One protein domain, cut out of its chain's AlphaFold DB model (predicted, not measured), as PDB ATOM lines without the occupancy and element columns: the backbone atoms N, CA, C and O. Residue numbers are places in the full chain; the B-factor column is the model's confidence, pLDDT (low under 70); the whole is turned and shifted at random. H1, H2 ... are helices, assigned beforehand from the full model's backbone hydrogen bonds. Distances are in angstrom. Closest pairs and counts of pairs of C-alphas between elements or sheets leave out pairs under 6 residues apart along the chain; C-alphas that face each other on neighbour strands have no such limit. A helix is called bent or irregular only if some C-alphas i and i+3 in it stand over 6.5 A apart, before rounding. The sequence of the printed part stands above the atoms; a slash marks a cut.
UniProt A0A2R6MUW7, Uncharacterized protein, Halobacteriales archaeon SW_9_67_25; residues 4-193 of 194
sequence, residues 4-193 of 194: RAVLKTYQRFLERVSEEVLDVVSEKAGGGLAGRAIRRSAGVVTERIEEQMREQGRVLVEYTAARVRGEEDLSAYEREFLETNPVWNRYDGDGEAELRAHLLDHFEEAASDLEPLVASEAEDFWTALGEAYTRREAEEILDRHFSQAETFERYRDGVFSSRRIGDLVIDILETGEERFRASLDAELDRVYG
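What this domain is: This is residues 4 to 193 of the 194 residues of an uncharacterized protein of Halobacteriales archaeon SW_9_67_25 (UniProt A0A2R6MUW7). Two layers of helices are crossed on each other: a long hairpin of H1 and H2, with the short H3 folded back along H2, makes one layer, and H4 and H9 cross it on one side. H4 crosses near the last residues of H2, while H9 crosses both arms of the hairpin; the short H5 to H8 make the run between H4 and H9, with H6 and H7 in the space between those two. The printed part has 190 residues with nine named helices, H1 to H9 in chain order, and no named strand; the class is all helix, with mostly crossed packing. It is compact, with a radius of gyration of the C-alphas of 17.3 A and spans of 54 by 39 by 24 A.

How they stand to each other: H1, residues 4 to 29, and H2, residues 32 to 68, form a helical hairpin; they touch, closest at the C-alphas of Ala 29 and Gly 35, 4.0 A apart, at a shallow tilt of 14 degrees, opposite ways. H2 and H3, residues 75 to 84, are also a hairpin, at 9 degrees, closest at the C-alphas of Gln 52 and Thr 84, 5.4 A. H4, residues 96 to 119, touches residues 60 to 68 of H2 at a steep tilt of 58 degrees, the C-alphas of Thr 64 and Ala 111 being closest at 5.2 A. H5, residues 125 to 132, is about perpendicular to H4 at 86 degrees and touches it, closest at the C-alphas of Leu 117 and Ala 128, 5.5 A. The hub is H9, residues 163 to 192, which touches six helices. Among them are H1, at a steep tilt of 46 degrees with the C-alphas of Val 21 and Gly 176 closest at 4.3 A; H6, residues 135 to 145, at a shallow 26 degrees with Arg 135 and Tyr 192 closest, C-alphas 6.3 A apart; and H7, residues 148 to 154, with the C-alphas of Ala 149 and Glu 174 closest at 5.3 A. H8, residues 156 to 159, touches H9 only at the corner, the C-alphas of Arg 156 and Gly 166 being closest at 6.3 A. H4 and H9 are apart. Every O i to N i+4 pair is within hydrogen-bond range in H1, H3, H5, H6 and H7, against 32 of 33 in H2, 18 of 20 in H4 and 24 of 26 in H9; H8 is too short for such a pair.

Where its parts are: H1 begins at C-alpha 4, (-15.951, -23.461, 27.088), and is 36.8 A long. H2 is 52.0 A long with a kink of 30 degrees near residue 43, H4 33.8 A and H9 41.9 A, ending at C-alpha 192, (-7.652, -43.628, 34.816). H4 is only just irregular: C-alphas 113 and 116 are 7.0 A apart.

The domain as a whole: The C-alphas of Gly 32 and Gly 70 are the two farthest apart, 55.5 A. The printed part has no cut, and the link from H3 to H4, 11 residues, is long. Its mean pLDDT is 90.5, and no printed residue is under 70.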
ATOM      1  N   ARG A   4     -17.188 -24.174  26.773       84.19
ATOM      2  CA  ARG A   4     -15.951 -23.461  27.088       84.19
ATOM      3  C   ARG A   4     -14.830 -24.357  27.641       84.19
ATOM      4  O   ARG A   4     -13.676 -24.071  27.347       84.19
ATOM      5  N   ALA A   5     -15.128 -25.388  28.433       87.44
ATOM      6  CA  ALA A   5     -14.132 -26.308  28.988       87.44
ATOM      7  C   ALA A   5     -13.558 -27.253  27.917       87.44
ATOM      8  O   ALA A   5     -12.333 -27.374  27.828       87.44
ATOM      9  N   VAL A   6     -14.417 -27.830  27.060       87.25
ATOM     10  CA  VAL A   6     -13.976 -28.594  25.876       87.25
ATOM     11  C   VAL A   6     -13.167 -27.697  24.951       87.25
ATOM     12  O   VAL A   6     -12.013 -28.010  24.685       87.25
ATOM     13  N   LEU A   7     -13.702 -26.535  24.553       86.88
ATOM     14  CA  LEU A   7     -13.010 -25.616  23.643       86.88
ATOM     15  C   LEU A   7     -11.621 -25.232  24.164       86.88
ATOM     16  O   LEU A   7     -10.646 -25.286  23.425       86.88
ATOM     17  N   LYS A   8     -11.516 -24.883  25.450       89.31
ATOM     18  CA  LYS A   8     -10.244 -24.501  26.069       89.31
ATOM     19  C   LYS A   8      -9.236 -25.650  26.081       89.31
ATOM     20  O   LYS A   8      -8.045 -25.406  25.912       89.31
ATOM     21  N   THR A   9      -9.682 -26.878  26.330       90.75
ATOM     22  CA  THR A   9      -8.783 -28.042  26.361       90.75
ATOM     23  C   THR A   9      -8.344 -28.423  24.955       90.75
ATOM     24  O   THR A   9      -7.155 -28.607  24.726       90.75
ATOM     25  N   TYR A  10      -9.271 -28.409  23.999       87.31
ATOM     26  CA  TYR A  10      -8.983 -28.663  22.592       87.31
ATOM     27  C   TYR A  10      -8.011 -27.627  22.007       87.31
ATOM     28  O   TYR A  10      -7.045 -27.985  21.342       87.31
ATOM     29  N   GLN A  11      -8.182 -26.342  22.340       87.81
ATOM     30  CA  GLN A  11      -7.226 -25.287  21.978       87.81
ATOM     31  C   GLN A  11      -5.831 -25.546  22.551       87.81
ATOM     32  O   GLN A  11      -4.853 -25.415  21.829       87.81
ATOM     33  N   ARG A  12      -5.730 -25.978  23.815       90.12
ATOM     34  CA  ARG A  12      -4.440 -26.342  24.422       90.12
ATOM     35  C   ARG A  12      -3.797 -27.555  23.759       90.12
ATOM     36  O   ARG A  12      -2.578 -27.605  23.671       90.12
ATOM     37  N   PHE A  13      -4.587 -28.541  23.333       90.88
ATOM     38  CA  PHE A  13      -4.063 -29.678  22.578       90.88
ATOM     39  C   PHE A  13      -3.475 -29.227  21.250       90.88
ATOM     40  O   PHE A  13      -2.331 -29.549  20.966       90.88
ATOM     41  N   LEU A  14      -4.205 -28.406  20.497       87.69
ATOM     42  CA  LEU A  14      -3.725 -27.876  19.222       87.69
ATOM     43  C   LEU A  14      -2.498 -26.979  19.402       87.69
ATOM     44  O   LEU A  14      -1.564 -27.083  18.624       87.69
ATOM     45  N   GLU A  15      -2.450 -26.152  20.450       88.38
ATOM     46  CA  GLU A  15      -1.252 -25.378  20.800       88.38
ATOM     47  C   GLU A  15      -0.041 -26.284  21.061       88.38
ATOM     48  O   GLU A  15       1.023 -26.037  20.500       88.38
ATOM     49  N   ARG A  16      -0.209 -27.353  21.851       90.44
ATOM     50  CA  ARG A  16       0.869 -28.304  22.163       90.44
ATOM     51  C   ARG A  16       1.320 -29.102  20.940       90.44
ATOM     52  O   ARG A  16       2.519 -29.247  20.747       90.44
ATOM     53  N   VAL A  17       0.393 -29.580  20.105       89.19
ATOM     54  CA  VAL A  17       0.733 -30.232  18.826       89.19
ATOM     55  C   VAL A  17       1.531 -29.271  17.952       89.19
ATOM     56  O   VAL A  17       2.596 -29.647  17.468       89.19
ATOM     57  N   SER A  18       1.086 -28.015  17.815       87.50
ATOM     58  CA  SER A  18       1.825 -27.010  17.045       87.50
ATOM     59  C   SER A  18       3.244 -26.804  17.571       87.50
ATOM     60  O   SER A  18       4.170 -26.660  16.780       87.50
ATOM     61  N   GLU A  19       3.420 -26.741  18.891       89.88
ATOM     62  CA  GLU A  19       4.734 -26.578  19.517       89.88
ATOM     63  C   GLU A  19       5.651 -27.766  19.197       89.88
ATOM     64  O   GLU A  19       6.751 -27.552  18.686       89.88
ATOM     65  N   GLU A  20       5.173 -29.001  19.379       92.56
ATOM     66  CA  GLU A  20       5.927 -30.218  19.047       92.56
ATOM     67  C   GLU A  20       6.307 -30.263  17.560       92.56
ATOM     68  O   GLU A  20       7.455 -30.525  17.197       92.56
ATOM     69  N   VAL A  21       5.362 -29.938  16.679       89.56
ATOM     70  CA  VAL A  21       5.575 -29.892  15.230       89.56
ATOM     71  C   VAL A  21       6.632 -28.839  14.853       89.56
ATOM     72  O   VAL A  21       7.531 -29.112  14.049       89.56
ATOM     73  N   LEU A  22       6.585 -27.636  15.436       87.75
ATOM     74  CA  LEU A  22       7.573 -26.575  15.183       87.75
ATOM     75  C   LEU A  22       8.959 -26.900  15.760       87.75
ATOM     76  O   LEU A  22       9.985 -26.520  15.170       87.75
ATOM     77  N   ASP A  23       9.011 -27.630  16.867       90.94
ATOM     78  CA  ASP A  23      10.257 -28.147  17.424       90.94
ATOM     79  C   ASP A  23      10.882 -29.181  16.480       90.94
ATOM     80  O   ASP A  23      12.063 -29.066  16.135       90.94
ATOM     81  N   VAL A  24      10.082 -30.097  15.924       90.25
ATOM     82  CA  VAL A  24      10.536 -31.049  14.898       90.25
ATOM     83  C   VAL A  24      11.049 -30.323  13.644       90.25
ATOM     84  O   VAL A  24      12.111 -30.675  13.116       90.25
ATOM     85  N   VAL A  25      10.366 -29.268  13.177       88.81
ATOM     86  CA  VAL A  25      10.862 -28.414  12.076       88.81
ATOM     87  C   VAL A  25      12.244 -27.851  12.415       88.81
ATOM     88  O   VAL A  25      13.150 -27.859  11.575       88.81
ATOM     89  N   SER A  26      12.417 -27.345  13.636       87.00
ATOM     90  CA  SER A  26      13.662 -26.723  14.091       87.00
ATOM     91  C   SER A  26      14.813 -27.728  14.170       87.00
ATOM     92  O   SER A  26      15.918 -27.424  13.702       87.00
ATOM     93  N   GLU A  27      14.548 -28.930  14.682       89.62
ATOM     94  CA  GLU A  27      15.490 -30.051  14.734       89.62
ATOM     95  C   GLU A  27      15.928 -30.488  13.332       89.62
ATOM     96  O   GLU A  27      17.128 -30.527  13.042       89.62
ATOM     97  N   LYS A  28      14.969 -30.742  12.429       87.06
ATOM     98  CA  LYS A  28      15.258 -31.173  11.051       87.06
ATOM     99  C   LYS A  28      15.943 -30.076  10.235       87.06
ATOM    100  O   LYS A  28      16.771 -30.370   9.370       87.06
ATOM    101  N   ALA A  29      15.643 -28.804  10.500       86.00
ATOM    102  CA  ALA A  29      16.322 -27.692   9.851       86.00
ATOM    103  C   ALA A  29      17.785 -27.559  10.306       86.00
ATOM    104  O   ALA A  29      18.659 -27.277   9.485       86.00
ATOM    105  N   GLY A  30      18.080 -27.713  11.598       83.25
ATOM    106  CA  GLY A  30      19.423 -27.483  12.129       83.25
ATOM    107  C   GLY A  30      19.980 -26.093  11.762       83.25
ATOM    108  O   GLY A  30      19.297 -25.068  11.892       83.25
ATOM    109  N   GLY A  31      21.237 -26.052  11.292       79.00
ATOM    110  CA  GLY A  31      21.969 -24.829  10.933       79.00
ATOM    111  C   GLY A  31      22.441 -24.756   9.470       79.00
ATOM    112  O   GLY A  31      22.467 -25.737   8.734       79.00
ATOM    113  N   GLY A  32      22.862 -23.563   9.033       79.69
ATOM    114  CA  GLY A  32      23.464 -23.352   7.708       79.69
ATOM    115  C   GLY A  32      22.469 -23.125   6.559       79.69
ATOM    116  O   GLY A  32      21.304 -22.789   6.765       79.69
ATOM    117  N   LEU A  33      22.951 -23.227   5.313       76.81
ATOM    118  CA  LEU A  33      22.157 -22.931   4.106       76.81
ATOM    119  C   LEU A  33      21.019 -23.936   3.878       76.81
ATOM    120  O   LEU A  33      19.913 -23.515   3.550       76.81
ATOM    121  N   ALA A  34      21.278 -25.230   4.089       76.88
ATOM    122  CA  ALA A  34      20.265 -26.279   3.974       76.88
ATOM    123  C   ALA A  34      19.146 -26.093   5.011       76.88
ATOM    124  O   ALA A  34      17.971 -26.121   4.656       76.88
ATOM    125  N   GLY A  35      19.501 -25.769   6.257       80.44
ATOM    126  CA  GLY A  35      18.519 -25.476   7.299       80.44
ATOM    127  C   GLY A  35      17.647 -24.262   7.013       80.44
ATOM    128  O   GLY A  35      16.434 -24.300   7.208       80.44
ATOM    129  N   ARG A  36      18.232 -23.192   6.459       82.62
ATOM    130  CA  ARG A  36      17.449 -22.035   5.997       82.62
ATOM    131  C   ARG A  36      16.466 -22.397   4.882       82.62
ATOM    132  O   ARG A  36      15.395 -21.800   4.823       82.62
ATOM    133  N   ALA A  37      16.818 -23.340   4.010       80.56
ATOM    134  CA  ALA A  37      15.919 -23.812   2.963       80.56
ATOM    135  C   ALA A  37      14.750 -24.625   3.543       80.56
ATOM    136  O   ALA A  37      13.612 -24.399   3.137       80.56
ATOM    137  N   ILE A  38      15.004 -25.493   4.529       81.75
ATOM    138  CA  ILE A  38      13.960 -26.270   5.223       81.75
ATOM    139  C   ILE A  38      12.972 -25.340   5.934       81.75
ATOM    140  O   ILE A  38      11.775 -25.425   5.675       81.75
ATOM    141  N   ARG A  39      13.452 -24.373   6.732       82.69
ATOM    142  CA  ARG A  39      12.558 -23.415   7.418       82.69
ATOM    143  C   ARG A  39      11.683 -22.623   6.447       82.69
ATOM    144  O   ARG A  39      10.510 -22.414   6.709       82.69
ATOM    145  N   ARG A  40      12.242 -22.192   5.311       81.75
ATOM    146  CA  ARG A  40      11.493 -21.422   4.302       81.75
ATOM    147  C   ARG A  40      10.493 -22.245   3.496       81.75
ATOM    148  O   ARG A  40       9.603 -21.651   2.905       81.75
ATOM    149  N   SER A  41      10.688 -23.557   3.396       81.44
ATOM    150  CA  SER A  41       9.814 -24.439   2.619       81.44
ATOM    151  C   SER A  41       8.839 -25.155   3.543       81.44
ATOM    152  O   SER A  41       7.697 -24.727   3.655       81.44
ATOM    153  N   ALA A  42       9.305 -26.184   4.249       81.00
ATOM    154  CA  ALA A  42       8.489 -26.961   5.172       81.00
ATOM    155  C   ALA A  42       7.982 -26.110   6.343       81.00
ATOM    156  O   ALA A  42       6.791 -26.124   6.602       81.00
ATOM    157  N   GLY A  43       8.836 -25.291   6.972       80.75
ATOM    158  CA  GLY A  43       8.429 -24.497   8.143       80.75
ATOM    159  C   GLY A  43       7.245 -23.561   7.873       80.75
ATOM    160  O   GLY A  43       6.274 -23.585   8.612       80.75
ATOM    161  N   VAL A  44       7.273 -22.816   6.763       84.00
ATOM    162  CA  VAL A  44       6.159 -21.928   6.368       84.00
ATOM    163  C   VAL A  44       4.880 -22.713   6.054       84.00
ATOM    164  O   VAL A  44       3.779 -22.267   6.371       84.00
ATOM    165  N   VAL A  45       5.007 -23.873   5.401       84.69
ATOM    166  CA  VAL A  45       3.852 -24.731   5.097       84.69
ATOM    167  C   VAL A  45       3.237 -25.255   6.389       84.69
ATOM    168  O   VAL A  45       2.022 -25.157   6.547       84.69
ATOM    169  N   THR A  46       4.074 -25.742   7.300       84.56
ATOM    170  CA  THR A  46       3.696 -26.278   8.604       84.56
ATOM    171  C   THR A  46       3.058 -25.214   9.499       84.56
ATOM    172  O   THR A  46       1.961 -25.444   9.982       84.56
ATOM    173  N   GLU A  47       3.639 -24.016   9.632       85.31
ATOM    174  CA  GLU A  47       3.033 -22.905  10.394       85.31
ATOM    175  C   GLU A  47       1.606 -22.594   9.918       85.31
ATOM    176  O   GLU A  47       0.687 -22.442  10.720       85.31
ATOM    177  N   ARG A  48       1.393 -22.571   8.598       86.75
ATOM    178  CA  ARG A  48       0.062 -22.336   8.030       86.75
ATOM    179  C   ARG A  48      -0.898 -23.505   8.268       86.75
ATOM    180  O   ARG A  48      -2.093 -23.269   8.418       86.75
ATOM    181  N   ILE A  49      -0.405 -24.745   8.242       86.69
ATOM    182  CA  ILE A  49      -1.200 -25.936   8.586       86.69
ATOM    183  C   ILE A  49      -1.667 -25.834  10.044       86.69
ATOM    184  O   ILE A  49      -2.852 -26.008  10.305       86.69
ATOM    185  N   GLU A  50      -0.783 -25.442  10.959       84.94
ATOM    186  CA  GLU A  50      -1.103 -25.288  12.381       84.94
ATOM    187  C   GLU A  50      -2.152 -24.199  12.648       84.94
ATOM    188  O   GLU A  50      -3.114 -24.418  13.387       84.94
ATOM    189  N   GLU A  51      -2.030 -23.030  12.011       86.62
ATOM    190  CA  GLU A  51      -3.048 -21.971  12.107       86.62
ATOM    191  C   GLU A  51      -4.429 -22.467  11.649       86.62
ATOM    192  O   GLU A  51      -5.443 -22.212  12.300       86.62
ATOM    193  N   GLN A  52      -4.460 -23.231  10.557       88.88
ATOM    194  CA  GLN A  52      -5.671 -23.837  10.007       88.88
ATOM    195  C   GLN A  52      -6.261 -24.926  10.914       88.88
ATOM    196  O   GLN A  52      -7.481 -25.059  11.013       88.88
ATOM    197  N   MET A  53      -5.422 -25.702  11.600       84.06
ATOM    198  CA  MET A  53      -5.866 -26.721  12.553       84.06
ATOM    199  C   MET A  53      -6.501 -26.103  13.800       84.06
ATOM    200  O   MET A  53      -7.543 -26.576  14.253       84.06
ATOM    201  N   ARG A  54      -5.932 -25.009  14.321       84.31
ATOM    202  CA  ARG A  54      -6.511 -24.260  15.453       84.31
ATOM    203  C   ARG A  54      -7.920 -23.773  15.152       84.31
ATOM    204  O   ARG A  54      -8.807 -23.900  15.997       84.31
ATOM    205  N   GLU A  55      -8.120 -23.256  13.946       89.00
ATOM    206  CA  GLU A  55      -9.428 -22.786  13.510       89.00
ATOM    207  C   GLU A  55     -10.425 -23.944  13.359       89.00
ATOM    208  O   GLU A  55     -11.522 -23.882  13.910       89.00
ATOM    209  N   GLN A  56     -10.026 -25.055  12.734       88.81
ATOM    210  CA  GLN A  56     -10.883 -26.244  12.631       88.81
ATOM    211  C   GLN A  56     -11.280 -26.819  13.990       88.81
ATOM    212  O   GLN A  56     -12.426 -27.222  14.168       88.81
ATOM    213  N   GLY A  57     -10.372 -26.834  14.969       89.00
ATOM    214  CA  GLY A  57     -10.699 -27.272  16.323       89.00
ATOM    215  C   GLY A  57     -11.792 -26.426  16.970       89.00
ATOM    216  O   GLY A  57     -12.656 -26.957  17.669       89.00
ATOM    217  N   ARG A  58     -11.804 -25.112  16.704       91.50
ATOM    218  CA  ARG A  58     -12.907 -24.234  17.116       91.50
ATOM    219  C   ARG A  58     -14.204 -24.648  16.419       91.50
ATOM    220  O   ARG A  58     -15.190 -24.885  17.114       91.50
ATOM    221  N   VAL A  59     -14.190 -24.768  15.091       94.38
ATOM    222  CA  VAL A  59     -15.366 -25.138  14.283       94.38
ATOM    223  C   VAL A  59     -15.965 -26.467  14.745       94.38
ATOM    224  O   VAL A  59     -17.170 -26.542  14.968       94.38
ATOM    225  N   LEU A  60     -15.134 -27.482  14.994       94.12
ATOM    226  CA  LEU A  60     -15.553 -28.797  15.481       94.12
ATOM    227  C   LEU A  60     -16.303 -28.719  16.816       94.12
ATOM    228  O   LEU A  60     -17.390 -29.280  16.964       94.12
ATOM    229  N   VAL A  61     -15.760 -27.994  17.797       93.56
ATOM    230  CA  VAL A  61     -16.407 -27.853  19.112       93.56
ATOM    231  C   VAL A  61     -17.698 -27.036  19.012       93.56
ATOM    232  O   VAL A  61     -18.660 -27.290  19.741       93.56
ATOM    233  N   GLU A  62     -17.749 -26.043  18.124       94.56
ATOM    234  CA  GLU A  62     -18.956 -25.253  17.889       94.56
ATOM    235  C   GLU A  62     -20.063 -26.054  17.207       94.56
ATOM    236  O   GLU A  62     -21.194 -26.021  17.701       94.56
ATOM    237  N   TYR A  63     -19.713 -26.814  16.170       95.62
ATOM    238  CA  TYR A  63     -20.579 -27.774  15.493       95.62
ATOM    239  C   TYR A  63     -21.151 -28.794  16.478       95.62
ATOM    240  O   TYR A  63     -22.366 -28.910  16.616       95.62
ATOM    241  N   THR A  64     -20.285 -29.444  17.260       95.50
ATOM    242  CA  THR A  64     -20.685 -30.422  18.284       95.50
ATOM    243  C   THR A  64     -21.667 -29.797  19.279       95.50
ATOM    244  O   THR A  64     -22.706 -30.367  19.603       95.50
ATOM    245  N   ALA A  65     -21.394 -28.573  19.742       93.62
ATOM    246  CA  ALA A  65     -22.283 -27.885  20.669       93.62
ATOM    247  C   ALA A  65     -23.628 -27.481  20.043       93.62
ATOM    248  O   ALA A  65     -24.621 -27.410  20.765       93.62
ATOM    249  N   ALA A  66     -23.668 -27.158  18.749       94.56
ATOM    250  CA  ALA A  66     -24.905 -26.896  18.014       94.56
ATOM    251  C   ALA A  66     -25.734 -28.178  17.847       94.56
ATOM    252  O   ALA A  66     -26.937 -28.170  18.118       94.56
ATOM    253  N   ARG A  67     -25.076 -29.297  17.529       94.75
ATOM    254  CA  ARG A  67     -25.694 -30.620  17.423       94.75
ATOM    255  C   ARG A  67     -26.300 -31.086  18.751       94.75
ATOM    256  O   ARG A  67     -27.478 -31.429  18.786       94.75
ATOM    257  N   VAL A  68     -25.579 -30.941  19.869       94.25
ATOM    258  CA  VAL A  68     -26.100 -31.224  21.229       94.25
ATOM    259  C   VAL A  68     -27.323 -30.361  21.580       94.25
ATOM    260  O   VAL A  68     -28.211 -30.809  22.306       94.25
ATOM    261  N   ARG A  69     -27.415 -29.127  21.061       93.31
ATOM    262  CA  ARG A  69     -28.598 -28.259  21.231       93.31
ATOM    263  C   ARG A  69     -29.775 -28.632  20.321       93.31
ATOM    264  O   ARG A  69     -30.850 -28.062  20.497       93.31
ATOM    265  N   GLY A  70     -29.589 -29.555  19.378       92.88
ATOM    266  CA  GLY A  70     -30.600 -29.943  18.399       92.88
ATOM    267  C   GLY A  70     -30.836 -28.891  17.313       92.88
ATOM    268  O   GLY A  70     -31.969 -28.732  16.866       92.88
ATOM    269  N   GLU A  71     -29.807 -28.132  16.922       93.75
ATOM    270  CA  GLU A  71     -29.903 -27.221  15.774       93.75
ATOM    271  C   GLU A  71     -30.094 -28.018  14.467       93.75
ATOM    272  O   GLU A  71     -29.398 -29.000  14.228       93.75
ATOM    273  N   GLU A  72     -31.057 -27.608  13.631       87.81
ATOM    274  CA  GLU A  72     -31.461 -28.368  12.433       87.81
ATOM    275  C   GLU A  72     -30.556 -28.129  11.210       87.81
ATOM    276  O   GLU A  72     -30.410 -29.019  10.375       87.81
ATOM    277  N   ASP A  73     -29.957 -26.939  11.084       93.12
ATOM    278  CA  ASP A  73     -29.048 -26.591   9.982       93.12
ATOM    279  C   ASP A  73     -27.625 -26.412  10.504       93.12
ATOM    280  O   ASP A  73     -27.282 -25.391  11.101       93.12
ATOM    281  N   LEU A  74     -26.789 -27.413  10.238       94.31
ATOM    282  CA  LEU A  74     -25.372 -27.402  10.589       94.31
ATOM    283  C   LEU A  74     -24.458 -27.180   9.373       94.31
ATOM    284  O   LEU A  74     -23.235 -27.142   9.509       94.31
ATOM    285  N   SER A  75     -25.034 -26.949   8.186       94.31
ATOM    286  CA  SER A  75     -24.295 -26.864   6.919       94.31
ATOM    287  C   SER A  75     -23.284 -25.715   6.873       94.31
ATOM    288  O   SER A  75     -22.347 -25.731   6.074       94.31
ATOM    289  N   ALA A  76     -23.475 -24.684   7.702       95.31
ATOM    290  CA  ALA A  76     -22.532 -23.582   7.835       95.31
ATOM    291  C   ALA A  76     -21.191 -24.044   8.419       95.31
ATOM    292  O   ALA A  76     -20.152 -23.657   7.892       95.31
ATOM    293  N   TYR A  77     -21.220 -24.918   9.427       95.88
ATOM    294  CA  TYR A  77     -20.012 -25.447  10.053       95.88
ATOM    295  C   TYR A  77     -19.260 -26.396   9.121       95.88
ATOM    296  O   TYR A  77     -18.042 -26.330   9.066       95.88
ATOM    297  N   GLU A  78     -19.959 -27.229   8.340       95.31
ATOM    298  CA  GLU A  78     -19.312 -28.085   7.334       95.31
ATOM    299  C   GLU A  78     -18.553 -27.256   6.286       95.31
ATOM    300  O   GLU A  78     -17.429 -27.588   5.906       95.31
ATOM    301  N   ARG A  79     -19.157 -26.152   5.817       96.19
ATOM    302  CA  ARG A  79     -18.493 -25.224   4.888       96.19
ATOM    303  C   ARG A  79     -17.281 -24.571   5.539       96.19
ATOM    304  O   ARG A  79     -16.213 -24.573   4.940       96.19
ATOM    305  N   GLU A  80     -17.440 -24.061   6.755       95.75
ATOM    306  CA  GLU A  80     -16.362 -23.416   7.507       95.75
ATOM    307  C   GLU A  80     -15.211 -24.391   7.808       95.75
ATOM    308  O   GLU A  80     -14.040 -24.039   7.677       95.75
ATOM    309  N   PHE A  81     -15.525 -25.648   8.129       95.00
ATOM    310  CA  PHE A  81     -14.546 -26.716   8.310       95.00
ATOM    311  C   PHE A  81     -13.742 -26.952   7.027       95.00
ATOM    312  O   PHE A  81     -12.515 -26.940   7.069       95.00
ATOM    313  N   LEU A  82     -14.398 -27.087   5.869       95.25
ATOM    314  CA  LEU A  82     -13.693 -27.242   4.592       95.25
ATOM    315  C   LEU A  82     -12.852 -26.001   4.247       95.25
ATOM    316  O   LEU A  82     -11.684 -26.137   3.889       95.25
ATOM    317  N   GLU A  83     -13.398 -24.793   4.414       93.62
ATOM    318  CA  GLU A  83     -12.688 -23.523   4.177       93.62
ATOM    319  C   GLU A  83     -11.448 -23.358   5.065       93.62
ATOM    320  O   GLU A  83     -10.497 -22.666   4.696       93.62
ATOM    321  N   THR A  84     -11.416 -24.024   6.217       90.38
ATOM    322  CA  THR A  84     -10.297 -23.984   7.163       90.38
ATOM    323  C   THR A  84      -9.407 -25.224   7.089       90.38
ATOM    324  O   THR A  84      -8.283 -25.177   7.584       90.38
ATOM    325  N   ASN A  85      -9.812 -26.296   6.399       92.69
ATOM    326  CA  ASN A  85      -9.054 -27.545   6.332       92.69
ATOM    327  C   ASN A  85      -7.778 -27.426   5.469       92.69
ATOM    328  O   ASN A  85      -7.833 -26.969   4.322       92.69
ATOM    329  N   PRO A  86      -6.591 -27.809   5.983       90.31
ATOM    330  CA  PRO A  86      -5.332 -27.567   5.303       90.31
ATOM    331  C   PRO A  86      -5.124 -28.471   4.085       90.31
ATOM    332  O   PRO A  86      -4.450 -28.041   3.146       90.31
ATOM    333  N   VAL A  87      -5.695 -29.678   4.088       92.50
ATOM    334  CA  VAL A  87      -5.633 -30.613   2.958       92.50
ATOM    335  C   VAL A  87      -6.558 -30.116   1.854       92.50
ATOM    336  O   VAL A  87      -6.096 -29.906   0.735       92.50
ATOM    337  N   TRP A  88      -7.818 -29.813   2.189       94.81
ATOM    338  CA  TRP A  88      -8.803 -29.269   1.246       94.81
ATOM    339  C   TRP A  88      -8.287 -28.029   0.512       94.81
ATOM    340  O   TRP A  88      -8.263 -27.982  -0.713       94.81
ATOM    341  N   ASN A  89      -7.775 -27.052   1.261       91.69
ATOM    342  CA  ASN A  89      -7.310 -25.776   0.715       91.69
ATOM    343  C   ASN A  89      -6.073 -25.867  -0.193       91.69
ATOM    344  O   ASN A  89      -5.673 -24.861  -0.784       91.69
ATOM    345  N   ARG A  90      -5.410 -27.024  -0.246       91.38
ATOM    346  CA  ARG A  90      -4.205 -27.253  -1.055       91.38
ATOM    347  C   ARG A  90      -4.421 -28.280  -2.156       91.38
ATOM    348  O   ARG A  90      -3.516 -28.460  -2.960       91.38
ATOM    349  N   TYR A  91      -5.568 -28.947  -2.173       94.81
ATOM    350  CA  TYR A  91      -5.807 -30.054  -3.075       94.81
ATOM    351  C   TYR A  91      -6.065 -29.565  -4.507       94.81
ATOM    352  O   TYR A  91      -6.965 -28.759  -4.732       94.81
ATOM    353  N   ASP A  92      -5.287 -30.061  -5.467       93.56
ATOM    354  CA  ASP A  92      -5.452 -29.807  -6.906       93.56
ATOM    355  C   ASP A  92      -5.631 -31.090  -7.744       93.56
ATOM    356  O   ASP A  92      -5.615 -31.040  -8.975       93.56
ATOM    357  N   GLY A  93      -5.816 -32.236  -7.079       91.69
ATOM    358  CA  GLY A  93      -5.971 -33.540  -7.723       91.69
ATOM    359  C   GLY A  93      -7.386 -33.828  -8.242       91.69
ATOM    360  O   GLY A  93      -8.354 -33.134  -7.941       91.69
ATOM    361  N   ASP A  94      -7.530 -34.930  -8.983       91.88
ATOM    362  CA  ASP A  94      -8.801 -35.323  -9.620       91.88
ATOM    363  C   ASP A  94      -9.846 -35.913  -8.640       91.88
ATOM    364  O   ASP A  94     -10.995 -36.156  -9.013       91.88
ATOM    365  N   GLY A  95      -9.464 -36.169  -7.385       92.44
ATOM    366  CA  GLY A  95     -10.267 -36.850  -6.362       92.44
ATOM    367  C   GLY A  95     -11.031 -35.922  -5.415       92.44
ATOM    368  O   GLY A  95     -11.310 -36.314  -4.286       92.44
ATOM    369  N   GLU A  96     -11.371 -34.699  -5.834       94.31
ATOM    370  CA  GLU A  96     -11.941 -33.668  -4.947       94.31
ATOM    371  C   GLU A  96     -13.221 -34.143  -4.234       94.31
ATOM    372  O   GLU A  96     -13.391 -33.931  -3.034       94.31
ATOM    373  N   ALA A  97     -14.106 -34.851  -4.940       95.62
ATOM    374  CA  ALA A  97     -15.336 -35.380  -4.351       95.62
ATOM    375  C   ALA A  97     -15.074 -36.460  -3.282       95.62
ATOM    376  O   ALA A  97     -15.772 -36.494  -2.269       95.62
ATOM    377  N   GLU A  98     -14.069 -37.318  -3.493       95.44
ATOM    378  CA  GLU A  98     -13.658 -38.334  -2.514       95.44
ATOM    379  C   GLU A  98     -13.026 -37.671  -1.289       95.44
ATOM    380  O   GLU A  98     -13.407 -37.987  -0.164       95.44
ATOM    381  N   LEU A  99     -12.133 -36.698  -1.505       95.31
ATOM    382  CA  LEU A  99     -11.528 -35.923  -0.428       95.31
ATOM    383  C   LEU A  99     -12.597 -35.221   0.410       95.31
ATOM    384  O   LEU A  99     -12.568 -35.311   1.634       95.31
ATOM    385  N   ARG A 100     -13.561 -34.552  -0.233       96.38
ATOM    386  CA  ARG A 100     -14.647 -33.863   0.472       96.38
ATOM    387  C   ARG A 100     -15.431 -34.824   1.362       96.38
ATOM    388  O   ARG A 100     -15.685 -34.490   2.514       96.38
ATOM    389  N   ALA A 101     -15.826 -35.981   0.829       96.50
ATOM    390  CA  ALA A 101     -16.561 -36.986   1.593       96.50
ATOM    391  C   ALA A 101     -15.730 -37.487   2.779       96.50
ATOM    392  O   ALA A 101     -16.191 -37.426   3.909       96.50
ATOM    393  N   HIS A 102     -14.469 -37.850   2.535       94.81
ATOM    394  CA  HIS A 102     -13.554 -38.320   3.571       94.81
ATOM    395  C   HIS A 102     -13.364 -37.311   4.714       94.81
ATOM    396  O   HIS A 102     -13.404 -37.688   5.881       94.81
ATOM    397  N   LEU A 103     -13.167 -36.028   4.392       94.81
ATOM    398  CA  LEU A 103     -12.979 -34.987   5.406       94.81
ATOM    399  C   LEU A 103     -14.255 -34.749   6.223       94.81
ATOM    400  O   LEU A 103     -14.163 -34.544   7.430       94.81
ATOM    401  N   LEU A 104     -15.429 -34.767   5.586       95.88
ATOM    402  CA  LEU A 104     -16.702 -34.587   6.286       95.88
ATOM    403  C   LEU A 104     -17.067 -35.805   7.139       95.88
ATOM    404  O   LEU A 104     -17.533 -35.621   8.257       95.88
ATOM    405  N   ASP A 105     -16.790 -37.024   6.672       94.94
ATOM    406  CA  ASP A 105     -16.984 -38.238   7.468       94.94
ATOM    407  C   ASP A 105     -16.115 -38.199   8.738       94.94
ATOM    408  O   ASP A 105     -16.611 -38.438   9.838       94.94
ATOM    409  N   HIS A 106     -14.844 -37.802   8.609       92.25
ATOM    410  CA  HIS A 106     -13.951 -37.634   9.758       92.25
ATOM    411  C   HIS A 106     -14.412 -36.510  10.704       92.25
ATOM    412  O   HIS A 106     -14.316 -36.639  11.923       92.25
ATOM    413  N   PHE A 107     -14.945 -35.411  10.161       93.69
ATOM    414  CA  PHE A 107     -15.508 -34.317  10.956       93.69
ATOM    415  C   PHE A 107     -16.729 -34.763  11.775       93.69
ATOM    416  O   PHE A 107     -16.833 -34.431  12.956       93.69
ATOM    417  N   GLU A 108     -17.624 -35.549  11.174       95.06
ATOM    418  CA  GLU A 108     -18.790 -36.130  11.849       95.06
ATOM    419  C   GLU A 108     -18.404 -37.142  12.932       95.06
ATOM    420  O   GLU A 108     -19.015 -37.169  14.007       95.06
ATOM    421  N   GLU A 109     -17.389 -37.967  12.672       94.44
ATOM    422  CA  GLU A 109     -16.850 -38.918  13.646       94.44
ATOM    423  C   GLU A 109     -16.258 -38.180  14.851       94.44
ATOM    424  O   GLU A 109     -16.678 -38.413  15.986       94.44
ATOM    425  N   ALA A 110     -15.392 -37.193  14.602       93.31
ATOM    426  CA  ALA A 110     -14.787 -36.374  15.646       93.31
ATOM    427  C   ALA A 110     -15.832 -35.593  16.464       93.31
ATOM    428  O   ALA A 110     -15.676 -35.385  17.670       93.31
ATOM    429  N   ALA A 111     -16.920 -35.148  15.829       94.81
ATOM    430  CA  ALA A 111     -18.016 -34.496  16.534       94.81
ATOM    431  C   ALA A 111     -18.758 -35.485  17.439       94.81
ATOM    432  O   ALA A 111     -19.039 -35.166  18.593       94.81
ATOM    433  N   SER A 112     -19.027 -36.691  16.940       95.88
ATOM    434  CA  SER A 112     -19.693 -37.752  17.702       95.88
ATOM    435  C   SER A 112     -18.870 -38.168  18.930       95.88
ATOM    436  O   SER A 112     -19.436 -38.367  20.004       95.88
ATOM    437  N   ASP A 113     -17.541 -38.192  18.816       95.31
ATOM    438  CA  ASP A 113     -16.630 -38.449  19.939       95.31
ATOM    439  C   ASP A 113     -16.661 -37.322  20.997       95.31
ATOM    440  O   ASP A 113     -16.541 -37.568  22.204       95.31
ATOM    441  N   LEU A 114     -16.868 -36.069  20.580       94.00
ATOM    442  CA  LEU A 114     -16.958 -34.922  21.489       94.00
ATOM    443  C   LEU A 114     -18.355 -34.705  22.080       94.00
ATOM    444  O   LEU A 114     -18.460 -34.041  23.115       94.00
ATOM    445  N   GLU A 115     -19.418 -35.228  21.468       94.88
ATOM    446  CA  GLU A 115     -20.803 -35.018  21.914       94.88
ATOM    447  C   GLU A 115     -21.013 -35.355  23.403       94.88
ATOM    448  O   GLU A 115     -21.515 -34.483  24.124       94.88
ATOM    449  N   PRO A 116     -20.587 -36.528  23.922       94.19
ATOM    450  CA  PRO A 116     -20.744 -36.863  25.339       94.19
ATOM    451  C   PRO A 116     -19.988 -35.911  26.266       94.19
ATOM    452  O   PRO A 116     -20.460 -35.591  27.358       94.19
ATOM    453  N   LEU A 117     -18.837 -35.408  25.819       94.38
ATOM    454  CA  LEU A 117     -18.033 -34.460  26.582       94.38
ATOM    455  C   LEU A 117     -18.736 -33.103  26.625       94.38
ATOM    456  O   LEU A 117     -18.943 -32.535  27.691       94.38
ATOM    457  N   VAL A 118     -19.183 -32.595  25.478       93.44
ATOM    458  CA  VAL A 118     -19.894 -31.313  25.397       93.44
ATOM    459  C   VAL A 118     -21.225 -31.342  26.158       93.44
ATOM    460  O   VAL A 118     -21.606 -30.318  26.733       93.44
ATOM    461  N   ALA A 119     -21.909 -32.487  26.190       92.56
ATOM    462  CA  ALA A 119     -23.164 -32.684  26.914       92.56
ATOM    463  C   ALA A 119     -22.991 -32.980  28.419       92.56
ATOM    464  O   ALA A 119     -23.953 -32.818  29.170       92.56
ATOM    465  N   SER A 120     -21.803 -33.404  28.868       92.38
ATOM    466  CA  SER A 120     -21.525 -33.751  30.271       92.38
ATOM    467  C   SER A 120     -21.806 -32.581  31.219       92.38
ATOM    468  O   SER A 120     -21.734 -31.419  30.823       92.38
ATOM    469  N   GLU A 121     -22.083 -32.857  32.500       88.38
ATOM    470  CA  GLU A 121     -22.202 -31.856  33.568       88.38
ATOM    471  C   GLU A 121     -20.872 -31.541  34.282       88.38
ATOM    472  O   GLU A 121     -20.780 -30.472  34.888       88.38
ATOM    473  N   ALA A 122     -19.810 -32.324  34.069       88.88
ATOM    474  CA  ALA A 122     -18.499 -32.145  34.706       88.88
ATOM    475  C   ALA A 122     -17.868 -30.754  34.479       88.88
ATOM    476  O   ALA A 122     -18.187 -30.042  33.526       88.88
ATOM    477  N   GLU A 123     -16.958 -30.326  35.355       86.75
ATOM    478  CA  GLU A 123     -16.368 -28.978  35.283       86.75
ATOM    479  C   GLU A 123     -15.197 -28.870  34.293       86.75
ATOM    480  O   GLU A 123     -14.922 -27.781  33.774       86.75
ATOM    481  N   ASP A 124     -14.541 -29.989  33.984       90.50
ATOM    482  CA  ASP A 124     -13.383 -30.056  33.099       90.50
ATOM    483  C   ASP A 124     -13.459 -31.224  32.100       90.50
ATOM    484  O   ASP A 124     -14.227 -32.171  32.262       90.50
ATOM    485  N   PHE A 125     -12.657 -31.115  31.037       92.38
ATOM    486  CA  PHE A 125     -12.617 -32.075  29.932       92.38
ATOM    487  C   PHE A 125     -12.205 -33.479  30.380       92.38
ATOM    488  O   PHE A 125     -12.797 -34.453  29.935       92.38
ATOM    489  N   TRP A 126     -11.204 -33.585  31.252       93.06
ATOM    490  CA  TRP A 126     -10.607 -34.862  31.625       93.06
ATOM    491  C   TRP A 126     -11.524 -35.676  32.532       93.06
ATOM    492  O   TRP A 126     -11.658 -36.880  32.338       93.06
ATOM    493  N   THR A 127     -12.207 -35.009  33.464       91.94
ATOM    494  CA  THR A 127     -13.256 -35.639  34.272       91.94
ATOM    495  C   THR A 127     -14.393 -36.148  33.386       91.94
ATOM    496  O   THR A 127     -14.768 -37.310  33.492       91.94
ATOM    497  N   ALA A 128     -14.888 -35.332  32.446       93.94
ATOM    498  CA  ALA A 128     -15.928 -35.779  31.516       93.94
ATOM    499  C   ALA A 128     -15.475 -36.941  30.626       93.94
ATOM    500  O   ALA A 128     -16.271 -37.828  30.335       93.94
ATOM    501  N   LEU A 129     -14.208 -36.939  30.199       94.19
ATOM    502  CA  LEU A 129     -13.622 -38.021  29.415       94.19
ATOM    503  C   LEU A 129     -13.656 -39.333  30.205       94.19
ATOM    504  O   LEU A 129     -14.148 -40.323  29.679       94.19
ATOM    505  N   GLY A 130     -13.221 -39.309  31.469       94.31
ATOM    506  CA  GLY A 130     -13.247 -40.477  32.354       94.31
ATOM    507  C   GLY A 130     -14.648 -40.951  32.749       94.31
ATOM    508  O   GLY A 130     -14.836 -42.128  33.045       94.31
ATOM    509  N   GLU A 131     -15.638 -40.057  32.748       93.94
ATOM    510  CA  GLU A 131     -17.044 -40.411  32.975       93.94
ATOM    511  C   GLU A 131     -17.713 -41.015  31.731       93.94
ATOM    512  O   GLU A 131     -18.561 -41.899  31.861       93.94
ATOM    513  N   ALA A 132     -17.370 -40.520  30.539       95.50
ATOM    514  CA  ALA A 132     -18.012 -40.906  29.284       95.50
ATOM    515  C   ALA A 132     -17.374 -42.137  28.628       95.50
ATOM    516  O   ALA A 132     -18.078 -42.901  27.969       95.50
ATOM    517  N   TYR A 133     -16.066 -42.323  28.806       96.50
ATOM    518  CA  TYR A 133     -15.284 -43.314  28.081       96.50
ATOM    519  C   TYR A 133     -14.427 -44.162  29.013       96.50
ATOM    520  O   TYR A 133     -13.942 -43.722  30.054       96.50
ATOM    521  N   THR A 134     -14.199 -45.409  28.612       96.19
ATOM    522  CA  THR A 134     -13.121 -46.213  29.185       96.19
ATOM    523  C   THR A 134     -11.766 -45.670  28.738       96.19
ATOM    524  O   THR A 134     -11.657 -45.006  27.708       96.19
ATOM    525  N   ARG A 135     -10.696 -46.027  29.458       95.19
ATOM    526  CA  ARG A 135      -9.323 -45.674  29.066       95.19
ATOM    527  C   ARG A 135      -9.019 -46.019  27.605       95.19
ATOM    528  O   ARG A 135      -8.539 -45.164  26.877       95.19
ATOM    529  N   ARG A 136      -9.352 -47.242  27.175       95.00
ATOM    530  CA  ARG A 136      -9.118 -47.705  25.797       95.00
ATOM    531  C   ARG A 136      -9.871 -46.852  24.772       95.00
ATOM    532  O   ARG A 136      -9.315 -46.509  23.742       95.00
ATOM    533  N   GLU A 137     -11.129 -46.512  25.045       95.69
ATOM    534  CA  GLU A 137     -11.919 -45.660  24.144       95.69
ATOM    535  C   GLU A 137     -11.360 -44.236  24.091       95.69
ATOM    536  O   GLU A 137     -11.258 -43.662  23.014       95.69
ATOM    537  N   ALA A 138     -10.935 -43.682  25.229       94.19
ATOM    538  CA  ALA A 138     -10.294 -42.373  25.277       94.19
ATOM    539  C   ALA A 138      -8.959 -42.344  24.511       94.19
ATOM    540  O   ALA A 138      -8.694 -41.375  23.806       94.19
ATOM    541  N   GLU A 139      -8.147 -43.401  24.621       92.50
ATOM    542  CA  GLU A 139      -6.925 -43.584  23.827       92.50
ATOM    543  C   GLU A 139      -7.250 -43.614  22.326       92.50
ATOM    544  O   GLU A 139      -6.661 -42.854  21.565       92.50
ATOM    545  N   GLU A 140      -8.238 -44.413  21.909       92.12
ATOM    546  CA  GLU A 140      -8.668 -44.516  20.507       92.12
ATOM    547  C   GLU A 140      -9.200 -43.183  19.950       92.12
ATOM    548  O   GLU A 140      -8.889 -42.822  18.817       92.12
ATOM    549  N   ILE A 141      -9.977 -42.433  20.736       92.00
ATOM    550  CA  ILE A 141     -10.497 -41.115  20.343       92.00
ATOM    551  C   ILE A 141      -9.350 -40.117  20.172       92.00
ATOM    552  O   ILE A 141      -9.257 -39.442  19.148       92.00
ATOM    553  N   LEU A 142      -8.459 -40.013  21.161       89.75
ATOM    554  CA  LEU A 142      -7.335 -39.080  21.087       89.75
ATOM    555  C   LEU A 142      -6.414 -39.432  19.911       89.75
ATOM    556  O   LEU A 142      -6.010 -38.535  19.176       89.75
ATOM    557  N   ASP A 143      -6.144 -40.715  19.676       87.44
ATOM    558  CA  ASP A 143      -5.339 -41.166  18.539       87.44
ATOM    559  C   ASP A 143      -5.955 -40.744  17.195       87.44
ATOM    560  O   ASP A 143      -5.288 -40.096  16.382       87.44
ATOM    561  N   ARG A 144      -7.260 -40.983  16.995       87.38
ATOM    562  CA  ARG A 144      -7.970 -40.564  15.773       87.38
ATOM    563  C   ARG A 144      -7.948 -39.052  15.558       87.38
ATOM    564  O   ARG A 144      -7.724 -38.595  14.440       87.38
ATOM    565  N   HIS A 145      -8.164 -38.262  16.610       85.00
ATOM    566  CA  HIS A 145      -8.241 -36.800  16.506       85.00
ATOM    567  C   HIS A 145      -6.902 -36.143  16.125       85.00
ATOM    568  O   HIS A 145      -6.889 -35.052  15.544       85.00
ATOM    569  N   PHE A 146      -5.779 -36.797  16.435       82.31
ATOM    570  CA  PHE A 146      -4.425 -36.284  16.202       82.31
ATOM    571  C   PHE A 146      -3.641 -37.129  15.188       82.31
ATOM    572  O   PHE A 146      -2.439 -37.318  15.351       82.31
ATOM    573  N   SER A 147      -4.314 -37.636  14.150       83.50
ATOM    574  CA  SER A 147      -3.713 -38.407  13.043       83.50
ATOM    575  C   SER A 147      -3.851 -37.687  11.692       83.50
ATOM    576  O   SER A 147      -4.321 -38.241  10.698       83.50
ATOM    577  N   GLN A 148      -3.466 -36.409  11.630       82.06
ATOM    578  CA  GLN A 148      -3.569 -35.608  10.402       82.06
ATOM    579  C   GLN A 148      -2.558 -36.049   9.346       82.06
ATOM    580  O   GLN A 148      -2.850 -35.962   8.147       82.06
ATOM    581  N   ALA A 149      -1.389 -36.538   9.771       87.88
ATOM    582  CA  ALA A 149      -0.365 -37.068   8.876       87.88
ATOM    583  C   ALA A 149      -0.929 -38.127   7.909       87.88
ATOM    584  O   ALA A 149      -0.620 -38.081   6.717       87.88
ATOM    585  N   GLU A 150      -1.844 -38.986   8.372       89.75
ATOM    586  CA  GLU A 150      -2.500 -40.016   7.553       89.75
ATOM    587  C   GLU A 150      -3.318 -39.408   6.399       89.75
ATOM    588  O   GLU A 150      -3.249 -39.858   5.251       89.75
ATOM    589  N   THR A 151      -4.053 -38.321   6.663       90.44
ATOM    590  CA  THR A 151      -4.823 -37.634   5.616       90.44
ATOM    591  C   THR A 151      -3.891 -36.970   4.599       90.44
ATOM    592  O   THR A 151      -4.125 -37.059   3.390       90.44
ATOM    593  N   PHE A 152      -2.802 -36.340   5.052       91.81
ATOM    594  CA  PHE A 152      -1.794 -35.789   4.142       91.81
ATOM    595  C   PHE A 152      -1.096 -36.870   3.316       91.81
ATOM    596  O   PHE A 152      -0.801 -36.627   2.147       91.81
ATOM    597  N   GLU A 153      -0.846 -38.047   3.883       93.50
ATOM    598  CA  GLU A 153      -0.245 -39.169   3.169       93.50
ATOM    599  C   GLU A 153      -1.175 -39.693   2.072       93.50
ATOM    600  O   GLU A 153      -0.760 -39.801   0.911       93.50
ATOM    601  N   ARG A 154      -2.449 -39.935   2.404       94.19
ATOM    602  CA  ARG A 154      -3.455 -40.437   1.458       94.19
ATOM    603  C   ARG A 154      -3.629 -39.526   0.244       94.19
ATOM    604  O   ARG A 154      -3.750 -40.019  -0.877       94.19
ATOM    605  N   TYR A 155      -3.623 -38.210   0.450       94.06
ATOM    606  CA  TYR A 155      -3.845 -37.219  -0.610       94.06
ATOM    607  C   TYR A 155      -2.569 -36.491  -1.051       94.06
ATOM    608  O   TYR A 155      -2.655 -35.486  -1.760       94.06
ATOM    609  N   ARG A 156      -1.383 -37.002  -0.688       93.50
ATOM    610  CA  ARG A 156      -0.079 -36.339  -0.885       93.50
ATOM    611  C   ARG A 156       0.093 -35.760  -2.280       93.50
ATOM    612  O   ARG A 156       0.504 -34.610  -2.422       93.50
ATOM    613  N   ASP A 157      -0.201 -36.561  -3.297       91.88
ATOM    614  CA  ASP A 157       0.098 -36.221  -4.687       91.88
ATOM    615  C   ASP A 157      -0.815 -35.106  -5.228       91.88
ATOM    616  O   ASP A 157      -0.422 -34.422  -6.167       91.88
ATOM    617  N   GLY A 158      -1.985 -34.888  -4.617       92.31
ATOM    618  CA  GLY A 158      -2.855 -33.745  -4.911       92.31
ATOM    619  C   GLY A 158      -2.623 -32.538  -3.999       92.31
ATOM    620  O   GLY A 158      -3.111 -31.461  -4.292       92.31
ATOM    621  N   VAL A 159      -1.900 -32.690  -2.883       92.38
ATOM    622  CA  VAL A 159      -1.617 -31.596  -1.929       92.38
ATOM    623  C   VAL A 159      -0.256 -30.950  -2.186       92.38
ATOM    624  O   VAL A 159      -0.070 -29.747  -1.985       92.38
ATOM    625  N   PHE A 160       0.733 -31.747  -2.594       90.88
ATOM    626  CA  PHE A 160       2.114 -31.308  -2.739       90.88
ATOM    627  C   PHE A 160       2.612 -31.481  -4.172       90.88
ATOM    628  O   PHE A 160       2.852 -32.588  -4.645       90.88
ATOM    629  N   SER A 161       2.954 -30.363  -4.811       86.81
ATOM    630  CA  SER A 161       3.597 -30.353  -6.135       86.81
ATOM    631  C   SER A 161       5.007 -30.963  -6.154       86.81
ATOM    632  O   SER A 161       5.548 -31.280  -7.214       86.81
ATOM    633  N   SER A 162       5.637 -31.128  -4.987       89.19
ATOM    634  CA  SER A 162       6.944 -31.766  -4.840       89.19
ATOM    635  C   SER A 162       6.869 -32.898  -3.831       89.19
ATOM    636  O   SER A 162       6.739 -32.650  -2.634       89.19
ATOM    637  N   ARG A 163       7.081 -34.131  -4.305       89.62
ATOM    638  CA  ARG A 163       7.134 -35.328  -3.454       89.62
ATOM    639  C   ARG A 163       8.110 -35.181  -2.289       89.62
ATOM    640  O   ARG A 163       7.763 -35.485  -1.164       89.62
ATOM    641  N   ARG A 164       9.299 -34.617  -2.532       89.44
ATOM    642  CA  ARG A 164      10.302 -34.389  -1.478       89.44
ATOM    643  C   ARG A 164       9.802 -33.444  -0.382       89.44
ATOM    644  O   ARG A 164      10.157 -33.631   0.775       89.44
ATOM    645  N   ILE A 165       9.066 -32.393  -0.752       86.69
ATOM    646  CA  ILE A 165       8.501 -31.456   0.226       86.69
ATOM    647  C   ILE A 165       7.339 -32.126   0.959       86.69
ATOM    648  O   ILE A 165       7.285 -32.018   2.176       86.69
ATOM    649  N   GLY A 166       6.470 -32.843   0.239       90.19
ATOM    650  CA  GLY A 166       5.368 -33.597   0.832       90.19
ATOM    651  C   GLY A 166       5.851 -34.621   1.854       90.19
ATOM    652  O   GLY A 166       5.429 -34.560   3.000       90.19
ATOM    653  N   ASP A 167       6.808 -35.473   1.478       93.56
ATOM    654  CA  ASP A 167       7.389 -36.481   2.372       93.56
ATOM    655  C   ASP A 167       8.012 -35.831   3.622       93.56
ATOM    656  O   ASP A 167       7.854 -36.343   4.721       93.56
ATOM    657  N   LEU A 168       8.676 -34.673   3.480       91.81
ATOM    658  CA  LEU A 168       9.249 -33.946   4.618       91.81
ATOM    659  C   LEU A 168       8.175 -33.348   5.539       91.81
ATOM    660  O   LEU A 168       8.348 -33.371   6.752       91.81
ATOM    661  N   VAL A 169       7.104 -32.771   4.987       90.69
ATOM    662  CA  VAL A 169       6.012 -32.196   5.789       90.69
ATOM    663  C   VAL A 169       5.240 -33.297   6.514       90.69
ATOM    664  O   VAL A 169       4.961 -33.130   7.693       90.69
ATOM    665  N   ILE A 170       4.954 -34.418   5.846       93.75
ATOM    666  CA  ILE A 170       4.282 -35.579   6.452       93.75
ATOM    667  C   ILE A 170       5.121 -36.131   7.610       93.75
ATOM    668  O   ILE A 170       4.609 -36.236   8.713       93.75
ATOM    669  N   ASP A 171       6.419 -36.359   7.402       94.38
ATOM    670  CA  ASP A 171       7.356 -36.825   8.441       94.38
ATOM    671  C   ASP A 171       7.464 -35.843   9.629       94.38
ATOM    672  O   ASP A 171       7.580 -36.251  10.784       94.38
ATOM    673  N   ILE A 172       7.397 -34.531   9.374       92.69
ATOM    674  CA  ILE A 172       7.339 -33.507  10.431       92.69
ATOM    675  C   ILE A 172       6.047 -33.619  11.249       92.69
ATOM    676  O   ILE A 172       6.118 -33.595  12.477       92.69
ATOM    677  N   LEU A 173       4.896 -33.717  10.575       92.38
ATOM    678  CA  LEU A 173       3.588 -33.819  11.222       92.38
ATOM    679  C   LEU A 173       3.485 -35.115  12.026       92.38
ATOM    680  O   LEU A 173       3.204 -35.055  13.215       92.38
ATOM    681  N   GLU A 174       3.818 -36.252  11.418       94.62
ATOM    682  CA  GLU A 174       3.802 -37.573  12.053       94.62
ATOM    683  C   GLU A 174       4.664 -37.591  13.322       94.62
ATOM    684  O   GLU A 174       4.183 -37.949  14.394       94.62
ATOM    685  N   THR A 175       5.908 -37.097  13.247       94.06
ATOM    686  CA  THR A 175       6.791 -37.037  14.427       94.06
ATOM    687  C   THR A 175       6.218 -36.125  15.523       94.06
ATOM    688  O   THR A 175       6.330 -36.436  16.709       94.06
ATOM    689  N   GLY A 176       5.646 -34.974  15.155       92.12
ATOM    690  CA  GLY A 176       5.053 -34.038  16.116       92.12
ATOM    691  C   GLY A 176       3.809 -34.616  16.796       92.12
ATOM    692  O   GLY A 176       3.665 -34.516  18.014       92.12
ATOM    693  N   GLU A 177       2.953 -35.288  16.027       92.38
ATOM    694  CA  GLU A 177       1.781 -36.000  16.534       92.38
ATOM    695  C   GLU A 177       2.177 -37.137  17.482       92.38
ATOM    696  O   GLU A 177       1.625 -37.231  18.574       92.38
ATOM    697  N   GLU A 178       3.174 -37.955  17.133       92.44
ATOM    698  CA  GLU A 178       3.676 -39.025  18.005       92.44
ATOM    699  C   GLU A 178       4.175 -38.496  19.356       92.44
ATOM    700  O   GLU A 178       3.827 -39.038  20.412       92.44
ATOM    701  N   ARG A 179       4.962 -37.410  19.346       93.00
ATOM    702  CA  ARG A 179       5.445 -36.761  20.579       93.00
ATOM    703  C   ARG A 179       4.293 -36.226  21.413       93.00
ATOM    704  O   ARG A 179       4.269 -36.408  22.633       93.00
ATOM    705  N   PHE A 180       3.321 -35.603  20.757       91.62
ATOM    706  CA  PHE A 180       2.142 -35.101  21.433       91.62
ATOM    707  C   PHE A 180       1.318 -36.233  22.059       91.62
ATOM    708  O   PHE A 180       0.973 -36.125  23.237       91.62
ATOM    709  N   ARG A 181       1.068 -37.336  21.342       89.88
ATOM    710  CA  ARG A 181       0.346 -38.510  21.867       89.88
ATOM    711  C   ARG A 181       1.040 -39.092  23.096       89.88
ATOM    712  O   ARG A 181       0.396 -39.247  24.129       89.88
ATOM    713  N   ALA A 182       2.362 -39.271  23.053       88.94
ATOM    714  CA  ALA A 182       3.134 -39.722  24.217       88.94
ATOM    715  C   ALA A 182       2.988 -38.781  25.432       88.94
ATOM    716  O   ALA A 182       3.088 -39.198  26.585       88.94
ATOM    717  N   SER A 183       2.733 -37.492  25.193       88.19
ATOM    718  CA  SER A 183       2.483 -36.513  26.252       88.19
ATOM    719  C   SER A 183       1.062 -36.571  26.837       88.19
ATOM    720  O   SER A 183       0.841 -36.043  27.932       88.19
ATOM    721  N   LEU A 184       0.107 -37.185  26.127       89.56
ATOM    722  CA  LEU A 184      -1.262 -37.418  26.594       89.56
ATOM    723  C   LEU A 184      -1.359 -38.643  27.504       89.56
ATOM    724  O   LEU A 184      -2.193 -38.636  28.406       89.56
ATOM    725  N   ASP A 185      -0.482 -39.638  27.343       87.69
ATOM    726  CA  ASP A 185      -0.451 -40.834  28.198       87.69
ATOM    727  C   ASP A 185      -0.365 -40.475  29.687       87.69
ATOM    728  O   ASP A 185      -1.092 -41.026  30.510       87.69
ATOM    729  N   ALA A 186       0.445 -39.471  30.035       85.81
ATOM    730  CA  ALA A 186       0.561 -38.983  31.409       85.81
ATOM    731  C   ALA A 186      -0.748 -38.367  31.946       85.81
ATOM    732  O   ALA A 186      -1.033 -38.440  33.143       85.81
ATOM    733  N   GLU A 187      -1.549 -37.746  31.077       88.56
ATOM    734  CA  GLU A 187      -2.859 -37.202  31.445       88.56
ATOM    735  C   GLU A 187      -3.903 -38.313  31.575       88.56
ATOM    736  O   GLU A 187      -4.702 -38.294  32.511       88.56
ATOM    737  N   LEU A 188      -3.861 -39.314  30.696       91.25
ATOM    738  CA  LEU A 188      -4.711 -40.499  30.782       91.25
ATOM    739  C   LEU A 188      -4.411 -41.312  32.045       91.25
ATOM    740  O   LEU A 188      -5.339 -41.723  32.736       91.25
ATOM    741  N   ASP A 189      -3.141 -41.468  32.418       91.44
ATOM    742  CA  ASP A 189      -2.743 -42.082  33.688       91.44
ATOM    743  C   ASP A 189      -3.277 -41.302  34.895       91.44
ATOM    744  O   ASP A 189      -3.669 -41.900  35.889       91.44
ATOM    745  N   ARG A 190      -3.359 -39.971  34.817       89.94
ATOM    746  CA  ARG A 190      -3.954 -39.150  35.884       89.94
ATOM    747  C   ARG A 190      -5.473 -39.336  36.001       89.94
ATOM    748  O   ARG A 190      -6.007 -39.172  37.093       89.94
ATOM    749  N   VAL A 191      -6.164 -39.613  34.894       91.44
ATOM    750  CA  VAL A 191      -7.628 -39.794  34.856       91.44
ATOM    751  C   VAL A 191      -8.037 -41.217  35.228       91.44
ATOM    752  O   VAL A 191      -9.014 -41.403  35.948       91.44
ATOM    753  N   TYR A 192      -7.296 -42.210  34.736       92.12
ATOM    754  CA  TYR A 192      -7.652 -43.628  34.816       92.12
ATOM    755  C   TYR A 192      -6.726 -44.456  35.713       92.12
ATOM    756  O   TYR A 192      -6.978 -45.647  35.903       92.12
ATOM    757  N   GLY A 193      -5.636 -43.876  36.216       79.88
ATOM    758  CA  GLY A 193      -4.747 -44.527  37.174       79.88
ATOM    759  C   GLY A 193      -5.381 -44.586  38.561       79.88
ATOM    760  O   GLY A 193      -5.938 -43.596  39.034       79.88
TER     761      GLY A 193